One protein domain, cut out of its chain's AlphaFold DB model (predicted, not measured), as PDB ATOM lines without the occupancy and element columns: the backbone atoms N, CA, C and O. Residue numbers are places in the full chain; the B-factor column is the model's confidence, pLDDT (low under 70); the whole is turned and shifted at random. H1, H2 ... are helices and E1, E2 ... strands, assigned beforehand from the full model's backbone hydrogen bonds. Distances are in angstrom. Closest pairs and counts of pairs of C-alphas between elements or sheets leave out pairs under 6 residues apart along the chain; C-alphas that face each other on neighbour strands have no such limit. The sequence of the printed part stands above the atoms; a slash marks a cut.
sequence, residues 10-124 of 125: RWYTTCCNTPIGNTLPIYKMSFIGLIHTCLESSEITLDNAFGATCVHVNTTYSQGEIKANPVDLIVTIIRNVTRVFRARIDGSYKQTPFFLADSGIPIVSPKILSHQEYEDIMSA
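Overview. This is residues 10 to 124 of the 125 residues of the protein "Preprotein translocase subunit" of Leptolyngbya sp. Heron Island J (UniProt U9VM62). With little regular structure, long loops surround a small sheet near the middle; the long helix H2 stands to one side, and residues 114 to 120, mostly in H3, stick out. The printed part has 115 residues, 45 in named elements, in order E1 E2 E3 H1 H2 H3: mixed class, one antiparallel sheet E1 E2 E3. It is loose, radius of gyration of the C-alphas 17.0 A, spanning 44 by 38 by 33 A.

Arrangement. Start at E2, residues 19 to 23, in a meander, each strand the antiparallel neighbour of the one before. E1, residues 10 to 12, is its hairpin partner at 147 degrees; find N 11 and O 21 within hydrogen-bond range, 2.8 A. E3, residues 32 to 34, makes another hairpin at 161 degrees, N 22 to O 33 2.8 A. H1, residues 46 to 50, H2, 70 to 90, and H3, 115 to 122, are not on the sheet and touch no helix; every O i to N i+4 pair in them is within range.

Along the chain. Find C-alpha 10, opening E1, at (158.230, 101.681, 110.200). From C-alpha 70 at (146.543, 114.239, 131.185), H2 runs 30.6 A.

Size, cuts and confidence. The farthest C-alphas, Glu 65 and Asp 102, are 44.7 A apart. The link H2 to H3 is long, 24 residues. The printed part has no cut; no printed residue is under 70 pLDDT.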
ATOM      1  N   ARG A  10     156.970 101.004 109.872       96.50
ATOM      2  CA  ARG A  10     158.230 101.681 110.200       96.50
ATOM      3  C   ARG A  10     159.037 101.909 108.925       96.50
ATOM      4  O   ARG A  10     159.305 100.948 108.192       96.50
ATOM      5  N   TRP A  11     159.405 103.159 108.683       96.19
ATOM      6  CA  TRP A  11     160.138 103.637 107.515       96.19
ATOM      7  C   TRP A  11     161.623 103.740 107.834       96.19
ATOM      8  O   TRP A  11     162.006 104.259 108.883       96.19
ATOM      9  N   TYR A  12     162.439 103.231 106.916       95.12
ATOM     10  CA  TYR A  12     163.885 103.134 107.053       95.12
ATOM     11  C   TYR A  12     164.560 103.692 105.804       95.12
ATOM     12  O   TYR A  12     164.034 103.553 104.698       95.12
ATOM     13  N   THR A  13     165.737 104.284 105.975       94.06
ATOM     14  CA  THR A  13     166.613 104.651 104.858       94.06
ATOM     15  C   THR A  13     167.173 103.404 104.182       94.06
ATOM     16  O   THR A  13     167.547 102.453 104.869       94.06
ATOM     17  N   THR A  14     167.349 103.432 102.864       92.69
ATOM     18  CA  THR A  14     167.938 102.312 102.112       92.69
ATOM     19  C   THR A  14     169.456 102.198 102.261       92.69
ATOM     20  O   THR A  14     169.989 101.102 102.144       92.69
ATOM     21  N   CYS A  15     170.164 103.301 102.525       94.81
ATOM     22  CA  CYS A  15     171.629 103.325 102.568       94.81
ATOM     23  C   CYS A  15     172.225 102.665 103.821       94.81
ATOM     24  O   CYS A  15     173.270 102.027 103.730       94.81
ATOM     25  N   CYS A  16     171.579 102.811 104.979       93.88
ATOM     26  CA  CYS A  16     172.124 102.345 106.257       93.88
ATOM     27  C   CYS A  16     171.086 101.710 107.190       93.88
ATOM     28  O   CYS A  16     171.410 101.398 108.331       93.88
ATOM     29  N   ASN A  17     169.846 101.500 106.728       92.50
ATOM     30  CA  ASN A  17     168.754 100.969 107.551       92.50
ATOM     31  C   ASN A  17     168.516 101.769 108.846       92.50
ATOM     32  O   ASN A  17     168.135 101.205 109.870       92.50
ATOM     33  N   THR A  18     168.703 103.090 108.813       94.06
ATOM     34  CA  THR A  18     168.317 103.969 109.919       94.06
ATOM     35  C   THR A  18     166.798 104.161 109.913       94.06
ATOM     36  O   THR A  18     166.241 104.498 108.861       94.06
ATOM     37  N   PRO A  19     166.094 103.939 111.039       93.06
ATOM     38  CA  PRO A  19     164.678 104.270 111.136       93.06
ATOM     39  C   PRO A  19     164.507 105.791 111.081       93.06
ATOM     40  O   PRO A  19     165.272 106.519 111.701       93.06
ATOM     41  N   ILE A  20     163.503 106.276 110.354       94.69
ATOM     42  CA  ILE A  20     163.255 107.724 110.193       94.69
ATOM     43  C   ILE A  20     161.845 108.139 110.603       94.69
ATOM     44  O   ILE A  20     161.596 109.303 110.910       94.69
ATOM     45  N   GLY A  21     160.911 107.189 110.656       95.75
ATOM     46  CA  GLY A  21     159.561 107.474 111.107       95.75
ATOM     47  C   GLY A  21     158.613 106.294 111.015       95.75
ATOM     48  O   GLY A  21     158.968 105.202 110.565       95.75
ATOM     49  N   ASN A  22     157.373 106.517 111.437       96.50
ATOM     50  CA  ASN A  22     156.318 105.517 111.394       96.50
ATOM     51  C   ASN A  22     154.967 106.097 110.987       96.50
ATOM     52  O   ASN A  22     154.564 107.162 111.451       96.50
ATOM     53  N   THR A  23     154.209 105.333 110.213       96.81
ATOM     54  CA  THR A  23     152.818 105.645 109.871       96.81
ATOM     55  C   THR A  23     151.899 104.518 110.330       96.81
ATOM     56  O   THR A  23     152.305 103.358 110.471       96.81
ATOM     57  N   LEU A  24     150.624 104.844 110.533       95.19
ATOM     58  CA  LEU A  24     149.576 103.825 110.566       95.19
ATOM     59  C   LEU A  24     149.482 103.154 109.180       95.19
ATOM     60  O   LEU A  24     149.794 103.800 108.179       95.19
ATOM     61  N   PRO A  25     149.032 101.889 109.078       93.00
ATOM     62  CA  PRO A  25     148.801 101.249 107.778       93.00
ATOM     63  C   PRO A  25     147.597 101.846 107.029       93.00
ATOM     64  O   PRO A  25     147.393 101.578 105.851       93.00
ATOM     65  N   ILE A  26     146.794 102.671 107.705       93.25
ATOM     66  CA  ILE A  26     145.637 103.357 107.138       93.25
ATOM     67  C   ILE A  26     146.096 104.729 106.635       93.25
ATOM     68  O   ILE A  26     146.104 105.686 107.402       93.25
ATOM     69  N   TYR A  27     146.432 104.852 105.348       92.69
ATOM     70  CA  TYR A  27     146.945 106.106 104.758       92.69
ATOM     71  C   TYR A  27     146.010 107.323 104.916       92.69
ATOM     72  O   TYR A  27     146.441 108.470 104.865       92.69
ATOM     73  N   LYS A  28     144.712 107.072 105.137       93.56
ATOM     74  CA  LYS A  28     143.702 108.099 105.438       93.56
ATOM     75  C   LYS A  28     143.973 108.805 106.771       93.56
ATOM     76  O   LYS A  28     143.540 109.937 106.953       93.56
ATOM     77  N   MET A  29     144.690 108.157 107.684       93.88
ATOM     78  CA  MET A  29     145.238 108.785 108.878       93.88
ATOM     79  C   MET A  29     146.535 109.492 108.481       93.88
ATOM     80  O   MET A  29     147.608 108.900 108.570       93.88
ATOM     81  N   SER A  30     146.423 110.739 108.009       92.00
ATOM     82  CA  SER A  30     147.537 111.608 107.599       92.00
ATOM     83  C   SER A  30     148.399 112.031 108.797       92.00
ATOM     84  O   SER A  30     148.448 113.193 109.194       92.00
ATOM     85  N   PHE A  31     149.048 111.047 109.413       94.25
ATOM     86  CA  PHE A  31     149.806 111.162 110.645       94.25
ATOM     87  C   PHE A  31     151.087 110.334 110.546       94.25
ATOM     88  O   PHE A  31     151.058 109.152 110.190       94.25
ATOM     89  N   ILE A  32     152.206 110.957 110.905       95.00
ATOM     90  CA  ILE A  32     153.525 110.334 110.946       95.00
ATOM     91  C   ILE A  32     154.214 110.681 112.265       95.00
ATOM     92  O   ILE A  32     154.167 111.822 112.717       95.00
ATOM     93  N   GLY A  33     154.848 109.685 112.876       94.62
ATOM     94  CA  GLY A  33     155.867 109.901 113.900       94.62
ATOM     95  C   GLY A  33     157.234 109.999 113.237       94.62
ATOM     96  O   GLY A  33     157.522 109.212 112.337       94.62
ATOM     97  N   LEU A  34     158.061 110.944 113.670       94.50
ATOM     98  CA  LEU A  34     159.420 111.151 113.168       94.50
ATOM     99  C   LEU A  34     160.414 111.036 114.320       94.50
ATOM    100  O   LEU A  34     160.074 111.326 115.468       94.50
ATOM    101  N   ILE A  35     161.640 110.622 114.009       93.31
ATOM    102  CA  ILE A  35     162.723 110.596 114.992       93.31
ATOM    103  C   ILE A  35     163.379 111.974 115.028       93.31
ATOM    104  O   ILE A  35     163.876 112.460 114.016       93.31
ATOM    105  N   HIS A  36     163.372 112.604 116.200       90.56
ATOM    106  CA  HIS A  36     163.811 113.989 116.372       90.56
ATOM    107  C   HIS A  36     165.283 114.220 115.986       90.56
ATOM    108  O   HIS A  36     165.601 115.254 115.405       90.56
ATOM    109  N   THR A  37     166.164 113.237 116.205       88.75
ATOM    110  CA  THR A  37     167.582 113.306 115.810       88.75
ATOM    111  C   THR A  37     167.789 113.398 114.299       88.75
ATOM    112  O   THR A  37     168.839 113.853 113.861       88.75
ATOM    113  N   CYS A  38     166.803 113.000 113.488       88.75
ATOM    114  CA  CYS A  38     166.841 113.170 112.034       88.75
ATOM    115  C   CYS A  38     166.386 114.567 111.575       88.75
ATOM    116  O   CYS A  38     166.485 114.865 110.388       88.75
ATOM    117  N   LEU A  39     165.828 115.382 112.476       89.44
ATOM    118  CA  LEU A  39     165.238 116.691 112.169       89.44
ATOM    119  C   LEU A  39     166.053 117.862 112.726       89.44
ATOM    120  O   LEU A  39     165.869 118.995 112.292       89.44
ATOM    121  N   GLU A  40     166.918 117.597 113.700       87.88
ATOM    122  CA  GLU A  40     167.784 118.597 114.310       87.88
ATOM    123  C   GLU A  40     169.052 118.819 113.474       87.88
ATOM    124  O   GLU A  40     169.597 117.892 112.874       87.88
ATOM    125  N   SER A  41     169.533 120.062 113.433       87.25
ATOM    126  CA  SER A  41     170.793 120.424 112.776       87.25
ATOM    127  C   SER A  41     171.551 121.460 113.603       87.25
ATOM    128  O   SER A  41     170.997 122.055 114.525       87.25
ATOM    129  N   SER A  42     172.812 121.726 113.251       86.12
ATOM    130  CA  SER A  42     173.611 122.776 113.901       86.12
ATOM    131  C   SER A  42     173.022 124.182 113.750       86.12
ATOM    132  O   SER A  42     173.368 125.071 114.522       86.12
ATOM    133  N   GLU A  43     172.161 124.398 112.754       89.19
ATOM    134  CA  GLU A  43     171.592 125.709 112.427       89.19
ATOM    135  C   GLU A  43     170.179 125.904 112.992       89.19
ATOM    136  O   GLU A  43     169.770 127.030 113.269       89.19
ATOM    137  N   ILE A  44     169.421 124.816 113.164       87.56
ATOM    138  CA  ILE A  44     168.009 124.856 113.549       87.56
ATOM    139  C   ILE A  44     167.757 123.832 114.654       87.56
ATOM    140  O   ILE A  44     167.856 122.623 114.434       87.56
ATOM    141  N   THR A  45     167.374 124.340 115.827       90.44
ATOM    142  CA  THR A  45     166.886 123.524 116.942       90.44
ATOM    143  C   THR A  45     165.445 123.084 116.694       90.44
ATOM    144  O   THR A  45     164.676 123.747 115.988       90.44
ATOM    145  N   LEU A  46     165.045 121.980 117.323       91.75
ATOM    146  CA  LEU A  46     163.682 121.454 117.206       91.75
ATOM    147  C   LEU A  46     162.626 122.449 117.691       91.75
ATOM    148  O   LEU A  46     161.620 122.640 117.012       91.75
ATOM    149  N   ASP A  47     162.875 123.122 118.815       91.88
ATOM    150  CA  ASP A  47     161.942 124.109 119.363       91.88
ATOM    151  C   ASP A  47     161.754 125.303 118.416       91.88
ATOM    152  O   ASP A  47     160.641 125.809 118.282       91.88
ATOM    153  N   ASN A  48     162.804 125.717 117.699       90.94
ATOM    154  CA  ASN A  48     162.704 126.792 116.710       90.94
ATOM    155  C   ASN A  48     161.919 126.356 115.460       90.94
ATOM    156  O   ASN A  48     161.182 127.160 114.892       90.94
ATOM    157  N   ALA A  49     162.057 125.098 115.030       91.38
ATOM    158  CA  ALA A  49     161.365 124.574 113.850       91.38
ATOM    159  C   ALA A  49     159.903 124.173 114.113       91.38
ATOM    160  O   ALA A  49     159.040 124.381 113.258       91.38
ATOM    161  N   PHE A  50     159.620 123.573 115.271       90.88
ATOM    162  CA  PHE A  50     158.349 122.898 115.566       90.88
ATOM    163  C   PHE A  50     157.602 123.471 116.778       90.88
ATOM    164  O   PHE A  50     156.436 123.125 116.994       90.88
ATOM    165  N   GLY A  51     158.236 124.367 117.535       92.00
ATOM    166  CA  GLY A  51     157.744 124.857 118.817       92.00
ATOM    167  C   GLY A  51     158.080 123.917 119.975       92.00
ATOM    168  O   GLY A  51     158.467 122.766 119.779       92.00
ATOM    169  N   ALA A  52     157.889 124.416 121.197       91.44
ATOM    170  CA  ALA A  52     158.159 123.662 122.414       91.44
ATOM    171  C   ALA A  52     157.327 122.371 122.514       91.44
ATOM    172  O   ALA A  52     156.179 122.285 122.053       91.44
ATOM    173  N   THR A  53     157.898 121.379 123.199       91.31
ATOM    174  CA  THR A  53     157.238 120.094 123.465       91.31
ATOM    175  C   THR A  53     155.884 120.299 124.145       91.31
ATOM    176  O   THR A  53     155.788 120.880 125.222       91.31
ATOM    177  N   CYS A  54     154.821 119.796 123.511       91.50
ATOM    178  CA  CYS A  54     153.450 119.965 123.999       91.50
ATOM    179  C   CYS A  54     153.014 118.870 124.985       91.50
ATOM    180  O   CYS A  54     152.130 119.111 125.795       91.50
ATOM    181  N   VAL A  55     153.548 117.649 124.865       93.50
ATOM    182  CA  VAL A  55     153.147 116.498 125.688       93.50
ATOM    183  C   VAL A  55     154.196 115.390 125.616       93.50
ATOM    184  O   VAL A  55     154.815 115.189 124.573       93.50
ATOM    185  N   HIS A  56     154.332 114.624 126.699       92.12
ATOM    186  CA  HIS A  56     155.066 113.359 126.725       92.12
ATOM    187  C   HIS A  56     154.078 112.190 126.822       92.12
ATOM    188  O   HIS A  56     153.153 112.220 127.634       92.12
ATOM    189  N   VAL A  57     154.261 111.162 125.991       91.44
ATOM    190  CA  VAL A  57     153.390 109.974 125.926       91.44
ATOM    191  C   VAL A  57     154.181 108.704 126.218       91.44
ATOM    192  O   VAL A  57     155.396 108.689 126.046       91.44
ATOM    193  N   ASN A  58     153.495 107.633 126.634       88.69
ATOM    194  CA  ASN A  58     154.105 106.332 126.949       88.69
ATOM    195  C   ASN A  58     155.260 106.417 127.970       88.69
ATOM    196  O   ASN A  58     156.269 105.727 127.849       88.69
ATOM    197  N   THR A  59     155.116 107.268 128.987       90.12
ATOM    198  CA  THR A  59     156.182 107.592 129.952       90.12
ATOM    199  C   THR A  59     156.398 106.525 131.030       90.12
ATOM    200  O   THR A  59     157.342 106.637 131.807       90.12
ATOM    201  N   THR A  60     155.567 105.477 131.075       87.50
ATOM    202  CA  THR A  60     155.600 104.404 132.088       87.50
ATOM    203  C   THR A  60     156.976 103.761 132.258       87.50
ATOM    204  O   THR A  60     157.349 103.420 133.373       87.50
ATOM    205  N   TYR A  61     157.733 103.621 131.168       85.94
ATOM    206  CA  TYR A  61     159.057 102.984 131.157       85.94
ATOM    207  C   TYR A  61     160.203 103.989 130.977       85.94
ATOM    208  O   TYR A  61     161.302 103.620 130.570       85.94
ATOM    209  N   SER A  62     159.952 105.276 131.223       87.81
ATOM    210  CA  SER A  62     160.998 106.297 131.132       87.81
ATOM    211  C   SER A  62     161.988 106.192 132.297       87.81
ATOM    212  O   SER A  62     161.605 105.920 133.430       87.81
ATOM    213  N   GLN A  63     163.278 106.422 132.028       86.25
ATOM    214  CA  GLN A  63     164.357 106.333 133.027       86.25
ATOM    215  C   GLN A  63     164.494 107.601 133.902       86.25
ATOM    216  O   GLN A  63     165.543 107.844 134.492       86.25
ATOM    217  N   GLY A  64     163.450 108.429 133.998       86.25
ATOM    218  CA  GLY A  64     163.471 109.678 134.757       86.25
ATOM    219  C   GLY A  64     162.070 110.189 135.076       86.25
ATOM    220  O   GLY A  64     161.075 109.679 134.565       86.25
ATOM    221  N   GLU A  65     161.982 111.205 135.932       85.38
ATOM    222  CA  GLU A  65     160.698 111.816 136.265       85.38
ATOM    223  C   GLU A  65     160.190 112.651 135.083       85.38
ATOM    224  O   GLU A  65     160.728 113.713 134.764       85.38
ATOM    225  N   ILE A  66     159.126 112.176 134.435       86.56
ATOM    226  CA  ILE A  66     158.419 112.933 133.407       86.56
ATOM    227  C   ILE A  66     157.113 113.450 133.997       86.56
ATOM    228  O   ILE A  66     156.219 112.674 134.341       86.56
ATOM    229  N   LYS A  67     156.970 114.777 134.054       81.00
ATOM    230  CA  LYS A  67     155.709 115.434 134.415       81.00
ATOM    231  C   LYS A  67     154.700 115.257 133.283       81.00
ATOM    232  O   LYS A  67     154.596 116.088 132.384       81.00
ATOM    233  N   ALA A  68     153.983 114.141 133.309       82.00
ATOM    234  CA  ALA A  68     152.877 113.890 132.402       82.00
ATOM    235  C   ALA A  68     151.615 114.595 132.917       82.00
ATOM    236  O   ALA A  68     151.182 114.376 134.046       82.00
ATOM    237  N   ASN A  69     151.013 115.427 132.071       87.75
ATOM    238  CA  ASN A  69     149.741 116.076 132.349       87.75
ATOM    239  C   ASN A  69     148.657 115.482 131.430       87.75
ATOM    240  O   ASN A  69     148.738 115.641 130.206       87.75
ATOM    241  N   PRO A  70     147.627 114.814 131.981       88.94
ATOM    242  CA  PRO A  70     146.543 114.239 131.185       88.94
ATOM    243  C   PRO A  70     145.803 115.263 130.315       88.94
ATOM    244  O   PRO A  70     145.334 114.921 129.229       88.94
ATOM    245  N   VAL A  71     145.717 116.523 130.759       94.19
ATOM    246  CA  VAL A  71     145.058 117.593 129.998       94.19
ATOM    247  C   VAL A  71     145.821 117.882 128.705       94.19
ATOM    248  O   VAL A  71     145.209 117.944 127.638       94.19
ATOM    249  N   ASP A  72     147.151 117.964 128.771       93.19
ATOM    250  CA  ASP A  72     148.003 118.240 127.607       93.19
ATOM    251  C   ASP A  72     147.911 117.120 126.559       93.19
ATOM    252  O   ASP A  72     147.903 117.376 125.347       93.19
ATOM    253  N   LEU A  73     147.747 115.874 127.016       93.44
ATOM    254  CA  LEU A  73     147.482 114.727 126.150       93.44
ATOM    255  C   LEU A  73     146.132 114.840 125.443       93.44
ATOM    256  O   LEU A  73     146.077 114.703 124.220       93.44
ATOM    257  N   ILE A  74     145.056 115.127 126.176       96.06
ATOM    258  CA  ILE A  74     143.712 115.272 125.598       96.06
ATOM    259  C   ILE A  74     143.691 116.403 124.564       96.06
ATOM    260  O   ILE A  74     143.222 116.205 123.441       96.06
ATOM    261  N   VAL A  75     144.260 117.565 124.898       96.06
ATOM    262  CA  VAL A  75     144.365 118.712 123.983       96.06
ATOM    263  C   VAL A  75     145.153 118.334 122.727       96.06
ATOM    264  O   VAL A  75     144.727 118.631 121.606       96.06
ATOM    265  N   THR A  76     146.276 117.628 122.885       94.94
ATOM    266  CA  THR A  76     147.094 117.175 121.753       94.94
ATOM    267  C   THR A  76     146.350 116.175 120.868       94.94
ATOM    268  O   THR A  76     146.431 116.280 119.640       94.94
ATOM    269  N   ILE A  77     145.597 115.234 121.446       95.50
ATOM    270  CA  ILE A  77     144.776 114.274 120.695       95.50
ATOM    271  C   ILE A  77     143.708 115.010 119.887       95.50
ATOM    272  O   ILE A  77     143.637 114.815 118.673       95.50
ATOM    273  N   ILE A  78     142.934 115.901 120.519       97.50
ATOM    274  CA  ILE A  78     141.881 116.679 119.847       97.50
ATOM    275  C   ILE A  78     142.474 117.457 118.668       97.50
ATOM    276  O   ILE A  78     141.979 117.353 117.544       97.50
ATOM    277  N   ARG A  79     143.590 118.164 118.888       95.56
ATOM    278  CA  ARG A  79     144.285 118.933 117.845       95.56
ATOM    279  C   ARG A  79     144.694 118.064 116.653       95.56
ATOM    280  O   ARG A  79     144.501 118.471 115.508       95.56
ATOM    281  N   ASN A  80     145.257 116.881 116.900       95.12
ATOM    282  CA  ASN A  80     145.665 115.968 115.832       95.12
ATOM    283  C   ASN A  80     144.463 115.370 115.090       95.12
ATOM    284  O   ASN A  80     144.453 115.369 113.861       95.12
ATOM    285  N   VAL A  81     143.420 114.944 115.809       96.75
ATOM    286  CA  VAL A  81     142.185 114.417 115.207       96.75
ATOM    287  C   VAL A  81     141.517 115.468 114.324       96.75
ATOM    288  O   VAL A  81     141.134 115.156 113.199       96.75
ATOM    289  N   THR A  82     141.437 116.728 114.766       97.44
ATOM    290  CA  THR A  82     140.899 117.821 113.940       97.44
ATOM    291  C   THR A  82     141.704 118.017 112.653       97.44
ATOM    292  O   THR A  82     141.110 118.217 111.595       97.44
ATOM    293  N   ARG A  83     143.041 117.940 112.704       96.56
ATOM    294  CA  ARG A  83     143.898 118.066 111.508       96.56
ATOM    295  C   ARG A  83     143.705 116.908 110.539       96.56
ATOM    296  O   ARG A  83     143.509 117.153 109.354       96.56
ATOM    297  N   VAL A  84     143.693 115.673 111.041       97.06
ATOM    298  CA  VAL A  84     143.411 114.487 110.222       97.06
ATOM    299  C   VAL A  84     142.029 114.615 109.587       97.06
ATOM    300  O   VAL A  84     141.889 114.442 108.384       97.06
ATOM    301  N   PHE A  85     141.009 114.993 110.357       97.81
ATOM    302  CA  PHE A  85     139.652 115.168 109.846       97.81
ATOM    303  C   PHE A  85     139.558 116.243 108.754       97.81
ATOM    304  O   PHE A  85     138.957 115.996 107.711       97.81
ATOM    305  N   ARG A  86     140.197 117.406 108.939       97.75
ATOM    306  CA  ARG A  86     140.278 118.443 107.894       97.75
ATOM    307  C   ARG A  86     140.938 117.905 106.630       97.75
ATOM    308  O   ARG A  86     140.344 118.010 105.562       97.75
ATOM    309  N   ALA A  87     142.072 117.220 106.783       96.31
ATOM    310  CA  ALA A  87     142.783 116.620 105.664       96.31
ATOM    311  C   ALA A  87     141.922 115.606 104.897       96.31
ATOM    312  O   ALA A  87     142.038 115.483 103.683       96.31
ATOM    313  N   ARG A  88     141.031 114.877 105.589       95.38
ATOM    314  CA  ARG A  88     140.063 113.955 104.970       95.38
ATOM    315  C   ARG A  88     139.022 114.685 104.126       95.38
ATOM    316  O   ARG A  88     138.650 114.149 103.083       95.38
ATOM    317  N   ILE A  89     138.549 115.845 104.584       97.25
ATOM    318  CA  ILE A  89     137.530 116.653 103.898       97.25
ATOM    319  C   ILE A  89     138.116 117.322 102.657       97.25
ATOM    320  O   ILE A  89     137.531 117.221 101.584       97.25
ATOM    321  N   ASP A  90     139.262 117.988 102.796       96.81
ATOM    322  CA  ASP A  90     139.886 118.734 101.696       96.81
ATOM    323  C   ASP A  90     140.701 117.844 100.737       96.81
ATOM    324  O   ASP A  90     141.141 118.290  99.679       96.81
ATOM    325  N   GLY A  91     140.885 116.567 101.081       95.81
ATOM    326  CA  GLY A  91     141.599 115.594 100.261       95.81
ATOM    327  C   GLY A  91     143.123 115.663 100.374       95.81
ATOM    328  O   GLY A  91     143.796 114.822  99.776       95.81
ATOM    329  N   SER A  92     143.685 116.579 101.168       95.75
ATOM    330  CA  SER A  92     145.136 116.722 101.354       95.75
ATOM    331  C   SER A  92     145.795 115.480 101.956       95.75
ATOM    332  O   SER A  92     146.978 115.260 101.725       95.75
ATOM    333  N   TYR A  93     145.042 114.585 102.613       95.06
ATOM    334  CA  TYR A  93     145.557 113.275 103.049       95.06
ATOM    335  C   TYR A  93     146.119 112.413 101.900       95.06
ATOM    336  O   TYR A  93     146.889 111.485 102.146       95.06
ATOM    337  N   LYS A  94     145.725 112.693 100.650       95.62
ATOM    338  CA  LYS A  94     146.259 112.040  99.447       95.62
ATOM    339  C   LYS A  94     147.651 112.548  99.058       95.62
ATOM    340  O   LYS A  94     148.340 111.878  98.298       95.62
ATOM    341  N   GLN A  95     148.070 113.708  99.564       95.06
ATOM    342  CA  GLN A  95     149.406 114.258  99.354       95.06
ATOM    343  C   GLN A  95     150.365 113.607 100.349       95.06
ATOM    344  O   GLN A  95     150.592 114.101 101.451       95.06
ATOM    345  N   THR A  96     150.883 112.441  99.983       94.44
ATOM    346  CA  THR A  96     151.754 111.656 100.855       94.44
ATOM    347  C   THR A  96     152.880 111.011 100.056       94.44
ATOM    348  O   THR A  96     152.625 110.479  98.977       94.44
ATOM    349  N   PRO A  97     154.121 111.010 100.571       93.94
ATOM    350  CA  PRO A  97     155.221 110.281  99.949       93.94
ATOM    351  C   PRO A  97     155.217 108.787 100.316       93.94
ATOM    352  O   PRO A  97     156.034 108.033  99.803       93.94
ATOM    353  N   PHE A  98     154.337 108.345 101.222       95.38
ATOM    354  CA  PHE A  98     154.397 107.010 101.830       95.38
ATOM    355  C   PHE A  98     153.440 105.995 101.199       95.38
ATOM    356  O   PHE A  98     153.643 104.787 101.331       95.38
ATOM    357  N   PHE A  99     152.393 106.463 100.516       96.75
ATOM    358  CA  PHE A  99     151.329 105.612  99.985       96.75
ATOM    359  C   PHE A  99     150.929 106.022  98.573       96.75
ATOM    360  O   PHE A  99     150.901 107.204  98.238       96.75
ATOM    361  N   LEU A 100     150.523 105.039  97.776       95.75
ATOM    362  CA  LEU A 100     149.814 105.267  96.525       95.75
ATOM    363  C   LEU A 100     148.398 105.761  96.854       95.75
ATOM    364  O   LEU A 100     147.583 105.009  97.384       95.75
ATOM    365  N   ALA A 101     148.105 107.033  96.580       85.38
ATOM    366  CA  ALA A 101     146.928 107.732  97.108       85.38
ATOM    367  C   ALA A 101     145.563 107.104  96.750       85.38
ATOM    368  O   ALA A 101     144.606 107.225  97.525       85.38
ATOM    369  N   ASP A 102     145.469 106.425  95.607       86.19
ATOM    370  CA  ASP A 102     144.217 105.819  95.140       86.19
ATOM    371  C   ASP A 102     143.973 104.423  95.723       86.19
ATOM    372  O   ASP A 102     142.826 104.050  95.965       86.19
ATOM    373  N   SER A 103     145.036 103.667  96.011       91.88
ATOM    374  CA  SER A 103     144.939 102.298  96.533       91.88
ATOM    375  C   SER A 103     145.237 102.190  98.029       91.88
ATOM    376  O   SER A 103     144.896 101.192  98.659       91.88
ATOM    377  N   GLY A 104     145.877 103.202  98.620       92.19
ATOM    378  CA  GLY A 104     146.348 103.180 100.003       92.19
ATOM    379  C   GLY A 104     147.492 102.200 100.261       92.19
ATOM    380  O   GLY A 104     147.846 101.975 101.416       92.19
ATOM    381  N   ILE A 105     148.060 101.612  99.206       95.06
ATOM    382  CA  ILE A 105     149.165 100.658  99.299       95.06
ATOM    383  C   ILE A 105     150.454 101.439  99.610       95.06
ATOM    384  O   ILE A 105     150.705 102.459  98.961       95.06
ATOM    385  N   PRO A 106     151.279 101.003 100.581       95.81
ATOM    386  CA  PRO A 106     152.581 101.614 100.830       95.81
ATOM    387  C   PRO A 106     153.464 101.582  99.578       95.81
ATOM    388  O   PRO A 106     153.481 100.581  98.866       95.81
ATOM    389  N   ILE A 107     154.251 102.633  99.338       95.88
ATOM    390  CA  ILE A 107     155.133 102.707  98.153       95.88
ATOM    391  C   ILE A 107     156.223 101.621  98.121       95.88
ATOM    392  O   ILE A 107     156.822 101.368  97.080       95.88
ATOM    393  N   VAL A 108     156.481 100.972  99.258       94.31
ATOM    394  CA  VAL A 108     157.416  99.856  99.400       94.31
ATOM    395  C   VAL A 108     156.749  98.772 100.239       94.31
ATOM    396  O   VAL A 108     156.199  99.061 101.306       94.31
ATOM    397  N   SER A 109     156.824  97.519  99.784       94.75
ATOM    398  CA  SER A 109     156.295  96.383 100.544       94.75
ATOM    399  C   SER A 109     157.053  96.232 101.871       94.75
ATOM    400  O   SER A 109     158.286  96.138 101.871       94.75
ATOM    401  N   PRO A 110     156.370  96.243 103.027       94.75
ATOM    402  CA  PRO A 110     157.056  96.167 104.304       94.75
ATOM    403  C   PRO A 110     157.540  94.741 104.588       94.75
ATOM    404  O   PRO A 110     156.748  93.805 104.567       94.75
ATOM    405  N   LYS A 111     158.804  94.584 105.006       94.81
ATOM    406  CA  LYS A 111     159.230  93.373 105.731       94.81
ATOM    407  C   LYS A 111     158.395  93.239 107.006       94.81
ATOM    408  O   LYS A 111     158.436  94.148 107.840       94.81
ATOM    409  N   ILE A 112     157.659  92.144 107.143       96.25
ATOM    410  CA  ILE A 112     156.966  91.759 108.374       96.25
ATOM    411  C   ILE A 112     157.869  90.757 109.086       96.25
ATOM    412  O   ILE A 112     158.376  89.843 108.441       96.25
ATOM    413  N   LEU A 113     158.120  90.975 110.373       95.44
ATOM    414  CA  LEU A 113     158.908  90.032 111.157       95.44
ATOM    415  C   LEU A 113     158.115  88.748 111.398       95.44
ATOM    416  O   LEU A 113     156.910  88.787 111.654       95.44
ATOM    417  N   SER A 114     158.812  87.619 111.336       96.00
ATOM    418  CA  SER A 114     158.318  86.362 111.888       96.00
ATOM    419  C   SER A 114     158.197  86.454 113.411       96.00
ATOM    420  O   SER A 114     158.794  87.323 114.048       96.00
ATOM    421  N   HIS A 115     157.440  85.532 114.007       93.88
ATOM    422  CA  HIS A 115     157.310  85.473 115.461       93.88
ATOM    423  C   HIS A 115     158.675  85.321 116.151       93.88
ATOM    424  O   HIS A 115     158.949  86.044 117.099       93.88
ATOM    425  N   GLN A 116     159.559  84.471 115.617       95.12
ATOM    426  CA  GLN A 116     160.902  84.288 116.171       95.12
ATOM    427  C   GLN A 116     161.741  85.571 116.088       95.12
ATOM    428  O   GLN A 116     162.286  86.000 117.095       95.12
ATOM    429  N   GLU A 117     161.785  86.235 114.924       94.75
ATOM    430  CA  GLU A 117     162.510  87.509 114.777       94.75
ATOM    431  C   GLU A 117     161.981  88.592 115.732       94.75
ATOM    432  O   GLU A 117     162.740  89.444 116.185       94.75
ATOM    433  N   TYR A 118     160.674  88.592 116.009       93.25
ATOM    434  CA  TYR A 118     160.075  89.509 116.972       93.25
ATOM    435  C   TYR A 118     160.551  89.220 118.404       93.25
ATOM    436  O   TYR A 118     161.007  90.144 119.077       93.25
ATOM    437  N   GLU A 119     160.492  87.963 118.852       94.25
ATOM    438  CA  GLU A 119     160.949  87.558 120.192       94.25
ATOM    439  C   GLU A 119     162.450  87.823 120.394       94.25
ATOM    440  O   GLU A 119     162.863  88.357 121.428       94.25
ATOM    441  N   ASP A 120     163.271  87.543 119.380       94.88
ATOM    442  CA  ASP A 120     164.714  87.795 119.421       94.88
ATOM    443  C   ASP A 120     165.023  89.293 119.604       94.88
ATOM    444  O   ASP A 120     165.926  89.662 120.351       94.88
ATOM    445  N   ILE A 121     164.251  90.181 118.965       89.81
ATOM    446  CA  ILE A 121     164.412  91.634 119.133       89.81
ATOM    447  C   ILE A 121     163.933  92.093 120.511       89.81
ATOM    448  O   ILE A 121     164.591  92.922 121.133       89.81
ATOM    449  N   MET A 122     162.791  91.591 120.986       87.75
ATOM    450  CA  MET A 122     162.219  92.023 122.265       87.75
ATOM    451  C   MET A 122     163.036  91.546 123.469       87.75
ATOM    452  O   MET A 122     163.027  92.212 124.495       87.75
ATOM    453  N   SER A 123     163.753  90.427 123.347       89.94
ATOM    454  CA  SER A 123     164.645  89.913 124.395       89.94
ATOM    455  C   SER A 123     166.005  90.620 124.464       89.94
ATOM    456  O   SER A 123     166.721  90.468 125.453       89.94
ATOM    457  N   ALA A 124     166.365  91.396 123.438       82.75
ATOM    458  CA  ALA A 124     167.620  92.145 123.367       82.75
ATOM    459  C   ALA A 124     167.546  93.563 123.975       82.75
ATOM    460  O   ALA A 124     168.559  94.267 123.985       82.75
TER     461      ALA A 124